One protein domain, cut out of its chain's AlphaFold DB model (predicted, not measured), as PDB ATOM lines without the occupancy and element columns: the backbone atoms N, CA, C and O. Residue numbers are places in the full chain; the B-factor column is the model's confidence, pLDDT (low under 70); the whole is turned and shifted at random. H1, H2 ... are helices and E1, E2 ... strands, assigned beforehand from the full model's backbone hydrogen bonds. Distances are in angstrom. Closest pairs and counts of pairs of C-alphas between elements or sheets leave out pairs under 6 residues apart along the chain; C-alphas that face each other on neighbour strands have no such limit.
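This is residues 15 to 57 and 66 to 128 of the 354 residues of the protein "NB-ARC domain-containing protein" of Cadophora sp. DSE1049 (UniProt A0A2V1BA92). A small three-stranded sheet, E1, E2 and E3, runs through the middle, with the longest helix, H1, over one face at E1. The five short helices H2 to H6 gather on the other side of the sheet from H1: H2, H3 and H4 graze the sheet, and H5 and H6 lie farther out. A long loop, residues 28 to 44, leads from H1 round to E1. The printed part has 106 residues, with six named helices and three named strands in the order H1 E1 H2 H3 H4 E2 E3 H5 H6; the sheet's order is E1 E2 E3, mixed, and the class is mixed, helices and strands. The whole is compact, with a radius of gyration of the C-alphas of 13.3 A and spans of 33 by 33 by 22 A.

In the sheet, E1 is residues 45 to 50, 16.3 A long, with C-alpha 45 at (19.128, 46.176, -12.339). E2 is residues 91 to 96, 16.9 A, and E3 is residues 101 to 104, 8.3 A. H1, residues 15 to 27, is 18.6 A long and begins with C-alpha 15 at (30.236, 35.296, -26.298). H2 is residues 66 to 72, 10.1 A; H3 is residues 75 to 78, 5.0 A; H4 is residues 82 to 87, 8.6 A. H5 is residues 109 to 116, 10.4 A, and H6 is residues 120 to 123, 5.0 A, ending with C-alpha 123 at (6.660, 41.012, -10.661).

E1 and E2 are parallel at 22 degrees, with N 48 and O 93 2.8 A apart, within hydrogen-bond range. E2 and E3 form an antiparallel hairpin at 156 degrees, with N 94 and O 103 at 2.8 A. H1 is on the sheet, over E1, at a height over the sheet of 9.7 A from a local plane fitted to just 6 C-alphas; it runs slantwise to the strands, at 39 degrees to E1 on the local plane. The closest C-alphas of H1 and E1, those of Lys 17 and Tyr 49, are 6.3 A apart. H1 is apart from the other five helices. H4 only grazes the sheet, with residues 82 to 86; H2 only grazes it with residues 67 to 71, and H3 with residues 75 to 77. H5 and H6 are not on the sheet; they touch, closest at the C-alphas of Cys 113 and Ala 120, 6.3 A. H2 and H5 only just touch, with 3 pairs of C-alphas within 8 A, the closest those of Arg 72 and Thr 115, 5.7 A, at a steep tilt of 63 degrees, the same way. H4 and H6 only just touch, also with 3 pairs, the closest C-alphas being those of Ile 87 and Leu 123, 6.0 A. In H1, H2, H4 and H5 every O i to N i+4 pair is within hydrogen-bond range; H3 and H6 are too short for such a pair.

The two C-alphas farthest apart, those of Ser 57 and Ala 127, are 39.1 A apart. Residues 58 to 65 are cut out, and C-alphas 57 and 66 are 13.3 A apart across the cut. The link from H1 to E1 is long. Mean pLDDT of the printed part is 82.5, and it is under 70 at residue 15 and residues 35 to 44, 56 to 57 and 66 to 67.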
ATOM      1  N   TYR A  15      29.375  34.104 -26.262       69.81
ATOM      2  CA  TYR A  15      30.236  35.296 -26.298       69.81
ATOM      3  C   TYR A  15      29.437  36.578 -26.568       69.81
ATOM      4  O   TYR A  15      29.709  37.598 -25.940       69.81
ATOM      5  N   GLY A  16      28.405  36.502 -27.422       72.00
ATOM      6  CA  GLY A  16      27.557  37.648 -27.773       72.00
ATOM      7  C   GLY A  16      26.896  38.289 -26.551       72.00
ATOM      8  O   GLY A  16      27.048  39.483 -26.333       72.00
ATOM      9  N   LYS A  17      26.294  37.477 -25.669       74.75
ATOM     10  CA  LYS A  17      25.696  37.973 -24.415       74.75
ATOM     11  C   LYS A  17      26.697  38.701 -23.507       74.75
ATOM     12  O   LYS A  17      26.341  39.679 -22.872       74.75
ATOM     13  N   ILE A  18      27.954  38.244 -23.443       79.38
ATOM     14  CA  ILE A  18      28.977  38.849 -22.571       79.38
ATOM     15  C   ILE A  18      29.401  40.205 -23.136       79.38
ATOM     16  O   ILE A  18      29.578  41.157 -22.378       79.38
ATOM     17  N   GLN A  19      29.565  40.283 -24.458       82.88
ATOM     18  CA  GLN A  19      29.893  41.528 -25.142       82.88
ATOM     19  C   GLN A  19      28.769  42.556 -24.973       82.88
ATOM     20  O   GLN A  19      29.055  43.684 -24.578       82.88
ATOM     21  N   PHE A  20      27.517  42.137 -25.183       84.56
ATOM     22  CA  PHE A  20      26.339  42.964 -24.943       84.56
ATOM     23  C   PHE A  20      26.293  43.479 -23.497       84.56
ATOM     24  O   PHE A  20      26.283  44.687 -23.287       84.56
ATOM     25  N   CYS A  21      26.352  42.592 -22.492       81.94
ATOM     26  CA  CYS A  21      26.291  42.998 -21.083       81.94
ATOM     27  C   CYS A  21      27.390  44.007 -20.719       81.94
ATOM     28  O   CYS A  21      27.131  44.952 -19.980       81.94
ATOM     29  N   GLY A  22      28.607  43.829 -21.245       82.81
ATOM     30  CA  GLY A  22      29.706  44.760 -21.001       82.81
ATOM     31  C   GLY A  22      29.501  46.128 -21.647       82.81
ATOM     32  O   GLY A  22      29.815  47.146 -21.032       82.81
ATOM     33  N   GLU A  23      28.960  46.168 -22.864       85.12
ATOM     34  CA  GLU A  23      28.660  47.418 -23.562       85.12
ATOM     35  C   GLU A  23      27.468  48.150 -22.929       85.12
ATOM     36  O   GLU A  23      27.548  49.359 -22.719       85.12
ATOM     37  N   GLN A  24      26.408  47.431 -22.551       85.88
ATOM     38  CA  GLN A  24      25.247  48.018 -21.882       85.88
ATOM     39  C   GLN A  24      25.617  48.565 -20.498       85.88
ATOM     40  O   GLN A  24      25.344  49.725 -20.205       85.88
ATOM     41  N   ALA A  25      26.352  47.795 -19.688       82.75
ATOM     42  CA  ALA A  25      26.857  48.267 -18.398       82.75
ATOM     43  C   ALA A  25      27.703  49.544 -18.546       82.75
ATOM     44  O   ALA A  25      27.562  50.483 -17.767       82.75
ATOM     45  N   ARG A  26      28.544  49.618 -19.587       82.44
ATOM     46  CA  ARG A  26      29.340  50.813 -19.895       82.44
ATOM     47  C   ARG A  26      28.466  52.015 -20.268       82.44
ATOM     48  O   ARG A  26      28.781  53.124 -19.838       82.44
ATOM     49  N   ARG A  27      27.415  51.820 -21.076       85.69
ATOM     50  CA  ARG A  27      26.455  52.880 -21.450       85.69
ATOM     51  C   ARG A  27      25.740  53.444 -20.226       85.69
ATOM     52  O   ARG A  27      25.592  54.658 -20.133       85.69
ATOM     53  N   ASP A  28      25.434  52.583 -19.263       80.81
ATOM     54  CA  ASP A  28      24.726  52.953 -18.037       80.81
ATOM     55  C   ASP A  28      25.675  53.404 -16.905       80.81
ATOM     56  O   ASP A  28      25.257  53.617 -15.769       80.81
ATOM     57  N   GLY A  29      26.970  53.584 -17.201       80.62
ATOM     58  CA  GLY A  29      27.962  54.115 -16.260       80.62
ATOM     59  C   GLY A  29      28.427  53.126 -15.184       80.62
ATOM     60  O   GLY A  29      29.054  53.532 -14.204       80.62
ATOM     61  N   LEU A  30      28.155  51.832 -15.355       77.44
ATOM     62  CA  LEU A  30      28.530  50.778 -14.415       77.44
ATOM     63  C   LEU A  30      29.966  50.300 -14.662       77.44
ATOM     64  O   LEU A  30      30.376  50.000 -15.784       77.44
ATOM     65  N   GLN A  31      30.748  50.191 -13.585       70.38
ATOM     66  CA  GLN A  31      32.152  49.770 -13.657       70.38
ATOM     67  C   GLN A  31      32.319  48.243 -13.733       70.38
ATOM     68  O   GLN A  31      33.325  47.749 -14.247       70.38
ATOM     69  N   TYR A  32      31.345  47.497 -13.213       71.50
ATOM     70  CA  TYR A  32      31.361  46.041 -13.137       71.50
ATOM     71  C   TYR A  32      29.982  45.493 -13.487       71.50
ATOM     72  O   TYR A  32      28.966  46.112 -13.183       71.50
ATOM     73  N   PHE A  33      29.962  44.316 -14.104       70.88
ATOM     74  CA  PHE A  33      28.747  43.552 -14.349       70.88
ATOM     75  C   PHE A  33      29.017  42.078 -14.058       70.88
ATOM     76  O   PHE A  33      30.152  41.601 -14.168       70.88
ATOM     77  N   TRP A  34      27.959  41.361 -13.700       72.62
ATOM     78  CA  TRP A  34      27.989  39.921 -13.494       72.62
ATOM     79  C   TRP A  34      27.147  39.256 -14.569       72.62
ATOM     80  O   TRP A  34      26.138  39.789 -15.020       72.62
ATOM     81  N   VAL A  35      27.589  38.081 -14.985       65.81
ATOM     82  CA  VAL A  35      26.851  37.212 -15.893       65.81
ATOM     83  C   VAL A  35      26.709  35.901 -15.149       65.81
ATOM     84  O   VAL A  35      27.735  35.403 -14.692       65.81
ATOM     85  N   ASP A  36      25.479  35.375 -15.084       60.56
ATOM     86  CA  ASP A  36      25.046  34.100 -14.475       60.56
ATOM     87  C   ASP A  36      24.142  34.252 -13.231       60.56
ATOM     88  O   ASP A  36      24.247  35.213 -12.466       60.56
ATOM     89  N   THR A  37      23.243  33.277 -13.042       51.44
ATOM     90  CA  THR A  37      22.135  33.297 -12.065       51.44
ATOM     91  C   THR A  37      22.614  33.349 -10.608       51.44
ATOM     92  O   THR A  37      21.897  33.794  -9.716       51.44
ATOM     93  N   CYS A  38      23.847  32.916 -10.331       47.22
ATOM     94  CA  CYS A  38      24.400  32.825  -8.977       47.22
ATOM     95  C   CYS A  38      24.791  34.177  -8.341       47.22
ATOM     96  O   CYS A  38      25.308  34.192  -7.225       47.22
ATOM     97  N   CYS A  39      24.566  35.300  -9.031       49.88
ATOM     98  CA  CYS A  39      25.006  36.640  -8.617       49.88
ATOM     99  C   CYS A  39      23.854  37.647  -8.438       49.88
ATOM    100  O   CYS A  39      24.093  38.853  -8.450       49.88
ATOM    101  N   ILE A  40      22.610  37.179  -8.312       54.78
ATOM    102  CA  ILE A  40      21.440  38.062  -8.325       54.78
ATOM    103  C   ILE A  40      21.169  38.630  -6.937       54.78
ATOM    104  O   ILE A  40      20.891  37.894  -5.990       54.78
ATOM    105  N   ASP A  41      21.219  39.956  -6.850       54.38
ATOM    106  CA  ASP A  41      20.773  40.742  -5.705       54.38
ATOM    107  C   ASP A  41      19.451  41.442  -6.058       54.38
ATOM    108  O   ASP A  41      19.258  41.895  -7.187       54.38
ATOM    109  N   LYS A  42      18.550  41.546  -5.078       57.44
ATOM    110  CA  LYS A  42      17.247  42.206  -5.210       57.44
ATOM    111  C   LYS A  42      17.368  43.706  -5.483       57.44
ATOM    112  O   LYS A  42      16.448  44.302  -6.032       57.44
ATOM    113  N   SER A  43      18.497  44.311  -5.107       54.66
ATOM    114  CA  SER A  43      18.740  45.752  -5.235       54.66
ATOM    115  C   SER A  43      19.212  46.204  -6.627       54.66
ATOM    116  O   SER A  43      19.200  47.400  -6.912       54.66
ATOM    117  N   ASN A  44      19.612  45.271  -7.498       66.19
ATOM    118  CA  ASN A  44      20.296  45.587  -8.751       66.19
ATOM    119  C   ASN A  44      19.374  45.522  -9.977       66.19
ATOM    120  O   ASN A  44      18.404  44.764 -10.008       66.19
ATOM    121  N   ALA A  45      19.721  46.293 -11.010       74.81
ATOM    122  CA  ALA A  45      19.128  46.176 -12.339       74.81
ATOM    123  C   ALA A  45      19.665  44.931 -13.065       74.81
ATOM    124  O   ALA A  45      20.852  44.605 -12.968       74.81
ATOM    125  N   CYS A  46      18.797  44.236 -13.801       84.50
ATOM    126  CA  CYS A  46      19.150  43.058 -14.588       84.50
ATOM    127  C   CYS A  46      18.910  43.306 -16.081       84.50
ATOM    128  O   CYS A  46      17.831  43.738 -16.476       84.50
ATOM    129  N   TYR A  47      19.899  42.986 -16.917       87.50
ATOM    130  CA  TYR A  47      19.770  43.059 -18.373       87.50
ATOM    131  C   TYR A  47      19.635  41.656 -18.959       87.50
ATOM    132  O   TYR A  47      20.507  40.805 -18.762       87.50
ATOM    133  N   VAL A  48      18.565  41.427 -19.714       90.25
ATOM    134  CA  VAL A  48      18.261  40.146 -20.353       90.25
ATOM    135  C   VAL A  48      18.410  40.292 -21.860       90.25
ATOM    136  O   VAL A  48      17.656  41.008 -22.508       90.25
ATOM    137  N   TYR A  49      19.383  39.580 -22.423       89.19
ATOM    138  CA  TYR A  49      19.594  39.499 -23.865       89.19
ATOM    139  C   TYR A  49      18.899  38.258 -24.434       89.19
ATOM    140  O   TYR A  49      19.226  37.134 -24.036       89.19
ATOM    141  N   LEU A  50      17.964  38.469 -25.362       90.69
ATOM    142  CA  LEU A  50      17.120  37.451 -25.987       90.69
ATOM    143  C   LEU A  50      17.570  37.210 -27.442       90.69
ATOM    144  O   LEU A  50      17.088  37.874 -28.359       90.69
ATOM    145  N   PRO A  51      18.516  36.281 -27.693       88.25
ATOM    146  CA  PRO A  51      19.071  36.049 -29.032       88.25
ATOM    147  C   PRO A  51      18.074  35.440 -30.031       88.25
ATOM    148  O   PRO A  51      18.362  35.390 -31.226       88.25
ATOM    149  N   ASP A  52      16.953  34.930 -29.538       88.44
ATOM    150  CA  ASP A  52      15.860  34.285 -30.262       88.44
ATOM    151  C   ASP A  52      14.680  35.230 -30.545       88.44
ATOM    152  O   ASP A  52      13.724  34.840 -31.212       88.44
ATOM    153  N   VAL A  53      14.766  36.482 -30.086       88.81
ATOM    154  CA  VAL A  53      13.788  37.539 -30.353       88.81
ATOM    155  C   VAL A  53      14.433  38.560 -31.277       88.81
ATOM    156  O   VAL A  53      15.446  39.162 -30.923       88.81
ATOM    157  N   SER A  54      13.842  38.772 -32.452       86.75
ATOM    158  CA  SER A  54      14.295  39.783 -33.410       86.75
ATOM    159  C   SER A  54      13.224  40.844 -33.594       86.75
ATOM    160  O   SER A  54      12.050  40.519 -33.765       86.75
ATOM    161  N   GLN A  55      13.632  42.110 -33.609       73.88
ATOM    162  CA  GLN A  55      12.738  43.222 -33.919       73.88
ATOM    163  C   GLN A  55      12.982  43.670 -35.365       73.88
ATOM    164  O   GLN A  55      14.066  44.145 -35.703       73.88
ATOM    165  N   SER A  56      11.987  43.500 -36.246       61.03
ATOM    166  CA  SER A  56      12.087  44.004 -37.622       61.03
ATOM    167  C   SER A  56      12.115  45.532 -37.597       61.03
ATOM    168  O   SER A  56      11.163  46.170 -37.155       61.03
ATOM    169  N   SER A  57      13.187  46.134 -38.105       52.72
ATOM    170  CA  SER A  57      13.364  47.590 -38.201       52.72
ATOM    171  C   SER A  57      12.519  48.257 -39.300       52.72
ATOM    172  O   SER A  57      12.737  49.423 -39.635       52.72
ATOM    173  N   GLU A  66       3.064  39.794 -34.299       57.03
ATOM    174  CA  GLU A  66       4.071  38.744 -34.558       57.03
ATOM    175  C   GLU A  66       5.371  38.958 -33.764       57.03
ATOM    176  O   GLU A  66       5.991  38.001 -33.292       57.03
ATOM    177  N   SER A  67       5.773  40.217 -33.552       61.59
ATOM    178  CA  SER A  67       6.977  40.543 -32.775       61.59
ATOM    179  C   SER A  67       6.822  40.140 -31.307       61.59
ATOM    180  O   SER A  67       7.749  39.575 -30.722       61.59
ATOM    181  N   TRP A  68       5.645  40.363 -30.715       76.94
ATOM    182  CA  TRP A  68       5.373  39.983 -29.325       76.94
ATOM    183  C   TRP A  68       5.142  38.484 -29.150       76.94
ATOM    184  O   TRP A  68       5.495  37.933 -28.108       76.94
ATOM    185  N   GLU A  69       4.670  37.781 -30.182       79.56
ATOM    186  CA  GLU A  69       4.657  36.319 -30.164       79.56
ATOM    187  C   GLU A  69       6.058  35.719 -30.002       79.56
ATOM    188  O   GLU A  69       6.217  34.749 -29.258       79.56
ATOM    189  N   SER A  70       7.073  36.279 -30.667       85.12
ATOM    190  CA  SER A  70       8.454  35.792 -30.537       85.12
ATOM    191  C   SER A  70       9.007  35.999 -29.122       85.12
ATOM    192  O   SER A  70       9.614  35.086 -28.564       85.12
ATOM    193  N   PHE A  71       8.697  37.138 -28.491       90.00
ATOM    194  CA  PHE A  71       9.041  37.414 -27.094       90.00
ATOM    195  C   PHE A  71       8.407  36.400 -26.135       90.00
ATOM    196  O   PHE A  71       9.113  35.766 -25.352       90.00
ATOM    197  N   ARG A  72       7.091  36.172 -26.248       89.06
ATOM    198  CA  ARG A  72       6.353  35.199 -25.418       89.06
ATOM    199  C   ARG A  72       6.840  33.760 -25.621       89.06
ATOM    200  O   ARG A  72       6.750  32.928 -24.724       89.06
ATOM    201  N   LYS A  73       7.358  33.440 -26.810       89.25
ATOM    202  CA  LYS A  73       7.902  32.116 -27.147       89.25
ATOM    203  C   LYS A  73       9.387  31.970 -26.812       89.25
ATOM    204  O   LYS A  73       9.912  30.874 -27.016       89.25
ATOM    205  N   SER A  74      10.037  33.014 -26.291       92.44
ATOM    206  CA  SER A  74      11.474  32.980 -26.046       92.44
ATOM    207  C   SER A  74      11.868  31.852 -25.092       92.44
ATOM    208  O   SER A  74      11.240  31.618 -24.052       92.44
ATOM    209  N   GLU A  75      12.968  31.179 -25.418       91.25
ATOM    210  CA  GLU A  75      13.560  30.127 -24.599       91.25
ATOM    211  C   GLU A  75      13.921  30.633 -23.198       91.25
ATOM    212  O   GLU A  75      13.906  29.855 -22.242       91.25
ATOM    213  N   TRP A  76      14.209  31.931 -23.032       92.38
ATOM    214  CA  TRP A  76      14.557  32.491 -21.726       92.38
ATOM    215  C   TRP A  76      13.431  32.310 -20.703       92.38
ATOM    216  O   TRP A  76      13.710  31.894 -19.577       92.38
ATOM    217  N   PHE A  77      12.164  32.503 -21.091       92.31
ATOM    218  CA  PHE A  77      11.011  32.274 -20.207       92.31
ATOM    219  C   PHE A  77      10.792  30.798 -19.879       92.31
ATOM    220  O   PHE A  77      10.243  30.470 -18.826       92.31
ATOM    221  N   ARG A  78      11.271  29.902 -20.747       90.75
ATOM    222  CA  ARG A  78      11.202  28.459 -20.527       90.75
ATOM    223  C   ARG A  78      12.347  27.941 -19.682       90.75
ATOM    224  O   ARG A  78      12.225  26.863 -19.148       90.75
ATOM    225  N   ARG A  79      13.459  28.634 -19.472       90.19
ATOM    226  CA  ARG A  79      14.561  28.056 -18.674       90.19
ATOM    227  C   ARG A  79      14.235  28.053 -17.177       90.19
ATOM    228  O   ARG A  79      13.679  29.008 -16.654       90.19
ATOM    229  N   GLY A  80      14.586  26.988 -16.452       87.56
ATOM    230  CA  GLY A  80      14.293  26.886 -15.008       87.56
ATOM    231  C   GLY A  80      14.884  28.025 -14.167       87.56
ATOM    232  O   GLY A  80      14.162  28.745 -13.485       87.56
ATOM    233  N   TRP A  81      16.202  28.220 -14.249       86.44
ATOM    234  CA  TRP A  81      16.949  29.165 -13.406       86.44
ATOM    235  C   TRP A  81      16.648  30.648 -13.670       86.44
ATOM    236  O   TRP A  81      16.802  31.471 -12.768       86.44
ATOM    237  N   THR A  82      16.113  30.992 -14.845       89.69
ATOM    238  CA  THR A  82      15.719  32.374 -15.166       89.69
ATOM    239  C   THR A  82      14.497  32.837 -14.363       89.69
ATOM    240  O   THR A  82      14.160  34.014 -14.371       89.69
ATOM    241  N   LEU A  83      13.838  31.939 -13.617       89.94
ATOM    242  CA  LEU A  83      12.769  32.302 -12.687       89.94
ATOM    243  C   LEU A  83      13.256  33.302 -11.637       89.94
ATOM    244  O   LEU A  83      12.600  34.310 -11.386       89.94
ATOM    245  N   GLN A  84      14.423  33.039 -11.052       87.44
ATOM    246  CA  GLN A  84      15.008  33.928 -10.052       87.44
ATOM    247  C   GLN A  84      15.545  35.212 -10.696       87.44
ATOM    248  O   GLN A  84      15.428  36.273 -10.094       87.44
ATOM    249  N   GLU A  85      16.034  35.141 -11.940       88.00
ATOM    250  CA  GLU A  85      16.415  36.318 -12.744       88.00
ATOM    251  C   GLU A  85      15.242  37.239 -13.045       88.00
ATOM    252  O   GLU A  85      15.402  38.455 -13.064       88.00
ATOM    253  N   LEU A  86      14.054  36.672 -13.229       89.75
ATOM    254  CA  LEU A  86      12.852  37.455 -13.435       89.75
ATOM    255  C   LEU A  86      12.333  38.047 -12.127       89.75
ATOM    256  O   LEU A  86      11.966  39.213 -12.104       89.75
ATOM    257  N   ILE A  87      12.267  37.266 -11.048       88.31
ATOM    258  CA  ILE A  87      11.557  37.672  -9.825       88.31
ATOM    259  C   ILE A  87      12.420  38.506  -8.880       88.31
ATOM    260  O   ILE A  87      11.925  39.479  -8.322       88.31
ATOM    261  N   ALA A  88      13.688  38.144  -8.679       82.94
ATOM    262  CA  ALA A  88      14.493  38.740  -7.615       82.94
ATOM    263  C   ALA A  88      14.885  40.214  -7.857       82.94
ATOM    264  O   ALA A  88      14.757  40.982  -6.905       82.94
ATOM    265  N   PRO A  89      15.333  40.645  -9.056       83.06
ATOM    266  CA  PRO A  89      15.755  42.031  -9.296       83.06
ATOM    267  C   PRO A  89      14.601  43.039  -9.246       83.06
ATOM    268  O   PRO A  89      13.509  42.760  -9.751       83.06
ATOM    269  N   ALA A  90      14.863  44.253  -8.750       78.62
ATOM    270  CA  ALA A  90      13.894  45.354  -8.768       78.62
ATOM    271  C   ALA A  90      13.508  45.793 -10.194       78.62
ATOM    272  O   ALA A  90      12.348  46.109 -10.451       78.62
ATOM    273  N   SER A  91      14.453  45.759 -11.139       84.69
ATOM    274  CA  SER A  91      14.206  46.034 -12.558       84.69
ATOM    275  C   SER A  91      14.847  44.976 -13.454       84.69
ATOM    276  O   SER A  91      15.910  44.430 -13.149       84.69
ATOM    277  N   VAL A  92      14.172  44.669 -14.563       90.44
ATOM    278  CA  VAL A  92      14.668  43.764 -15.605       90.44
ATOM    279  C   VAL A  92      14.369  44.402 -16.954       90.44
ATOM    280  O   VAL A  92      13.195  44.632 -17.253       90.44
ATOM    281  N   ASP A  93      15.406  44.663 -17.744       91.12
ATOM    282  CA  ASP A  93      15.313  45.240 -19.085       91.12
ATOM    283  C   ASP A  93      15.638  44.170 -20.134       91.12
ATOM    284  O   ASP A  93      16.651  43.470 -20.035       91.12
ATOM    285  N   PHE A  94      14.778  44.037 -21.141       92.50
ATOM    286  CA  PHE A  94      14.858  43.000 -22.167       92.50
ATOM    287  C   PHE A  94      15.356  43.576 -23.487       92.50
ATOM    288  O   PHE A  94      14.835  44.578 -23.976       92.50
ATOM    289  N   PHE A  95      16.328  42.905 -24.096       90.62
ATOM    290  CA  PHE A  95      16.960  43.319 -25.343       90.62
ATOM    291  C   PHE A  95      16.844  42.225 -26.395       90.62
ATOM    292  O   PHE A  95      17.030  41.045 -26.088       90.62
ATOM    293  N   SER A  96      16.554  42.622 -27.632       90.62
ATOM    294  CA  SER A  96      16.500  41.720 -28.781       90.62
ATOM    295  C   SER A  96      17.895  41.250 -29.197       90.62
ATOM    296  O   SER A  96      18.920  41.768 -28.741       90.62
ATOM    297  N   ARG A  97      17.939  40.310 -30.142       87.62
ATOM    298  CA  ARG A  97      19.157  39.871 -30.830       87.62
ATOM    299  C   ARG A  97      19.940  41.026 -31.467       87.62
ATOM    300  O   ARG A  97      21.160  40.950 -31.583       87.62
ATOM    301  N   GLU A  98      19.250  42.077 -31.896       88.62
ATOM    302  CA  GLU A  98      19.834  43.276 -32.506       88.62
ATOM    303  C   GLU A  98      20.287  44.314 -31.461       88.62
ATOM    304  O   GLU A  98      20.624  45.438 -31.825       88.62
ATOM    305  N   GLU A  99      20.304  43.944 -30.174       88.44
ATOM    306  CA  GLU A  99      20.652  44.806 -29.035       88.44
ATOM    307  C   GLU A  99      19.698  46.002 -28.859       88.44
ATOM    308  O   GLU A  99      20.060  47.028 -28.279       88.44
ATOM    309  N   VAL A 100      18.459  45.870 -29.345       88.81
ATOM    310  CA  VAL A 100      17.414  46.889 -29.202       88.81
ATOM    311  C   VAL A 100      16.617  46.627 -27.931       88.81
ATOM    312  O   VAL A 100      16.216  45.493 -27.671       88.81
ATOM    313  N   LEU A 101      16.381  47.676 -27.138       89.75
ATOM    314  CA  LEU A 101      15.526  47.604 -25.955       89.75
ATOM    315  C   LEU A 101      14.086  47.294 -26.381       89.75
ATOM    316  O   LEU A 101      13.436  48.108 -27.035       89.75
ATOM    317  N   LEU A 102      13.590  46.131 -25.971       90.06
ATOM    318  CA  LEU A 102      12.211  45.698 -26.195       90.06
ATOM    319  C   LEU A 102      11.269  46.320 -25.161       90.06
ATOM    320  O   LEU A 102      10.131  46.663 -25.467       90.06
ATOM    321  N   GLY A 103      11.748  46.466 -23.928       90.31
ATOM    322  CA  GLY A 103      10.986  46.984 -22.802       90.31
ATOM    323  C   GLY A 103      11.542  46.470 -21.483       90.31
ATOM    324  O   GLY A 103      12.601  45.844 -21.440       90.31
ATOM    325  N   ASN A 104      10.814  46.718 -20.404       90.31
ATOM    326  CA  ASN A 104      11.180  46.287 -19.064       90.31
ATOM    327  C   ASN A 104      10.056  45.489 -18.397       90.31
ATOM    328  O   ASN A 104       8.952  45.367 -18.928       90.31
ATOM    329  N   LYS A 105      10.341  44.950 -17.211       89.31
ATOM    330  CA  LYS A 105       9.390  44.160 -16.416       89.31
ATOM    331  C   LYS A 105       8.035  44.852 -16.221       89.31
ATOM    332  O   LYS A 105       7.014  44.177 -16.216       89.31
ATOM    333  N   THR A 106       8.022  46.177 -16.071       89.69
ATOM    334  CA  THR A 106       6.795  46.964 -15.893       89.69
ATOM    335  C   THR A 106       6.064  47.175 -17.216       89.69
ATOM    336  O   THR A 106       4.851  47.007 -17.271       89.69
ATOM    337  N   SER A 107       6.774  47.522 -18.292       91.31
ATOM    338  CA  SER A 107       6.152  47.778 -19.595       91.31
ATOM    339  C   SER A 107       5.651  46.503 -20.278       91.31
ATOM    340  O   SER A 107       4.733  46.582 -21.081       91.31
ATOM    341  N   LEU A 108       6.253  45.351 -19.967       92.31
ATOM    342  CA  LEU A 108       5.923  44.034 -20.529       92.31
ATOM    343  C   LEU A 108       5.217  43.124 -19.514       92.31
ATOM    344  O   LEU A 108       5.184  41.907 -19.683       92.31
ATOM    345  N   GLU A 109       4.678  43.695 -18.434       93.06
ATOM    346  CA  GLU A 109       4.114  42.940 -17.313       93.06
ATOM    347  C   GLU A 109       3.037  41.949 -17.764       93.06
ATOM    348  O   GLU A 109       3.080  40.780 -17.384       93.06
ATOM    349  N   GLN A 110       2.110  42.395 -18.617       91.75
ATOM    350  CA  GLN A 110       1.028  41.553 -19.116       91.75
ATOM    351  C   GLN A 110       1.566  40.348 -19.902       91.75
ATOM    352  O   GLN A 110       1.192  39.212 -19.608       91.75
ATOM    353  N   ASP A 111       2.482  40.569 -20.849       91.69
ATOM    354  CA  ASP A 111       3.096  39.500 -21.643       91.69
ATOM    355  C   ASP A 111       3.861  38.498 -20.771       91.69
ATOM    356  O   ASP A 111       3.798  37.286 -21.001       91.69
ATOM    357  N   ILE A 112       4.564  38.991 -19.747       93.44
ATOM    358  CA  ILE A 112       5.308  38.154 -18.802       93.44
ATOM    359  C   ILE A 112       4.339  37.320 -17.956       93.44
ATOM    360  O   ILE A 112       4.560  36.116 -17.805       93.44
ATOM    361  N   CYS A 113       3.266  37.915 -17.430       93.38
ATOM    362  CA  CYS A 113       2.243  37.204 -16.662       93.38
ATOM    363  C   CYS A 113       1.587  36.095 -17.490       93.38
ATOM    364  O   CYS A 113       1.527  34.952 -17.039       93.38
ATOM    365  N   GLU A 114       1.154  36.407 -18.714       91.06
ATOM    366  CA  GLU A 114       0.522  35.446 -19.627       91.06
ATOM    367  C   GLU A 114       1.467  34.290 -19.993       91.06
ATOM    368  O   GLU A 114       1.046  33.137 -20.058       91.06
ATOM    369  N   THR A 115       2.754  34.582 -20.191       91.44
ATOM    370  CA  THR A 115       3.753  33.580 -20.599       91.44
ATOM    371  C   THR A 115       4.202  32.681 -19.446       91.44
ATOM    372  O   THR A 115       4.481  31.500 -19.647       91.44
ATOM    373  N   THR A 116       4.323  33.234 -18.237       92.50
ATOM    374  CA  THR A 116       4.960  32.542 -17.102       92.50
ATOM    375  C   THR A 116       3.978  32.030 -16.054       92.50
ATOM    376  O   THR A 116       4.369  31.213 -15.221       92.50
ATOM    377  N   GLY A 117       2.735  32.520 -16.058       92.19
ATOM    378  CA  GLY A 117       1.756  32.268 -14.998       92.19
ATOM    379  C   GLY A 117       2.073  32.980 -13.676       92.19
ATOM    380  O   GLY A 117       1.416  32.725 -12.671       92.19
ATOM    381  N   ILE A 118       3.082  33.856 -13.653       94.31
ATOM    382  CA  ILE A 118       3.477  34.613 -12.463       94.31
ATOM    383  C   ILE A 118       2.557  35.838 -12.319       94.31
ATOM    384  O   ILE A 118       2.420  36.595 -13.280       94.31
ATOM    385  N   PRO A 119       1.967  36.096 -11.138       93.50
ATOM    386  CA  PRO A 119       1.122  37.268 -10.923       93.50
ATOM    387  C   PRO A 119       1.874  38.594 -11.070       93.50
ATOM    388  O   PRO A 119       3.022  38.728 -10.639       93.50
ATOM    389  N   ALA A 120       1.180  39.626 -11.557       92.62
ATOM    390  CA  ALA A 120       1.715  40.986 -11.659       92.62
ATOM    391  C   ALA A 120       2.236  41.519 -10.311       92.62
ATOM    392  O   ALA A 120       3.278  42.162 -10.245       92.62
ATOM    393  N   THR A 121       1.559  41.201  -9.205       91.44
ATOM    394  CA  THR A 121       1.995  41.588  -7.853       91.44
ATOM    395  C   THR A 121       3.365  41.007  -7.490       91.44
ATOM    396  O   THR A 121       4.180  41.708  -6.894       91.44
ATOM    397  N   ALA A 122       3.671  39.775  -7.912       89.12
ATOM    398  CA  ALA A 122       4.989  39.174  -7.705       89.12
ATOM    399  C   ALA A 122       6.064  39.891  -8.538       89.12
ATOM    400  O   ALA A 122       7.146  40.177  -8.030       89.12
ATOM    401  N   LEU A 123       5.752  40.250  -9.791       88.81
ATOM    402  CA  LEU A 123       6.660  41.012 -10.661       88.81
ATOM    403  C   LEU A 123       6.953  42.421 -10.122       88.81
ATOM    404  O   LEU A 123       8.066  42.917 -10.284       88.81
ATOM    405  N   ARG A 124       5.981  43.033  -9.439       86.81
ATOM    406  CA  ARG A 124       6.103  44.344  -8.775       86.81
ATOM    407  C   ARG A 124       6.816  44.293  -7.418       86.81
ATOM    408  O   ARG A 124       7.006  45.343  -6.809       86.81
ATOM    409  N   GLY A 125       7.207  43.109  -6.940       83.88
ATOM    410  CA  GLY A 125       8.006  42.953  -5.722       83.88
ATOM    411  C   GLY A 125       7.217  42.734  -4.428       83.88
ATOM    412  O   GLY A 125       7.770  42.973  -3.354       83.88
ATOM    413  N   SER A 126       5.959  42.273  -4.489       84.06
ATOM    414  CA  SER A 126       5.260  41.756  -3.299       84.06
ATOM    415  C   SER A 126       6.085  40.670  -2.601       84.06
ATOM    416  O   SER A 126       6.850  39.939  -3.242       84.06
ATOM    417  N   ALA A 127       5.937  40.548  -1.280       81.19
ATOM    418  CA  ALA A 127       6.705  39.570  -0.528       81.19
ATOM    419  C   ALA A 127       6.347  38.156  -1.005       81.19
ATOM    420  O   ALA A 127       5.180  37.810  -1.157       81.19
ATOM    421  N   LEU A 128       7.350  37.297  -1.218       85.75
ATOM    422  CA  LEU A 128       7.106  35.928  -1.698       85.75
ATOM    423  C   LEU A 128       6.260  35.095  -0.720       85.75
ATOM    424  O   LEU A 128       5.640  34.114  -1.121       85.75
TER     425      LEU A 128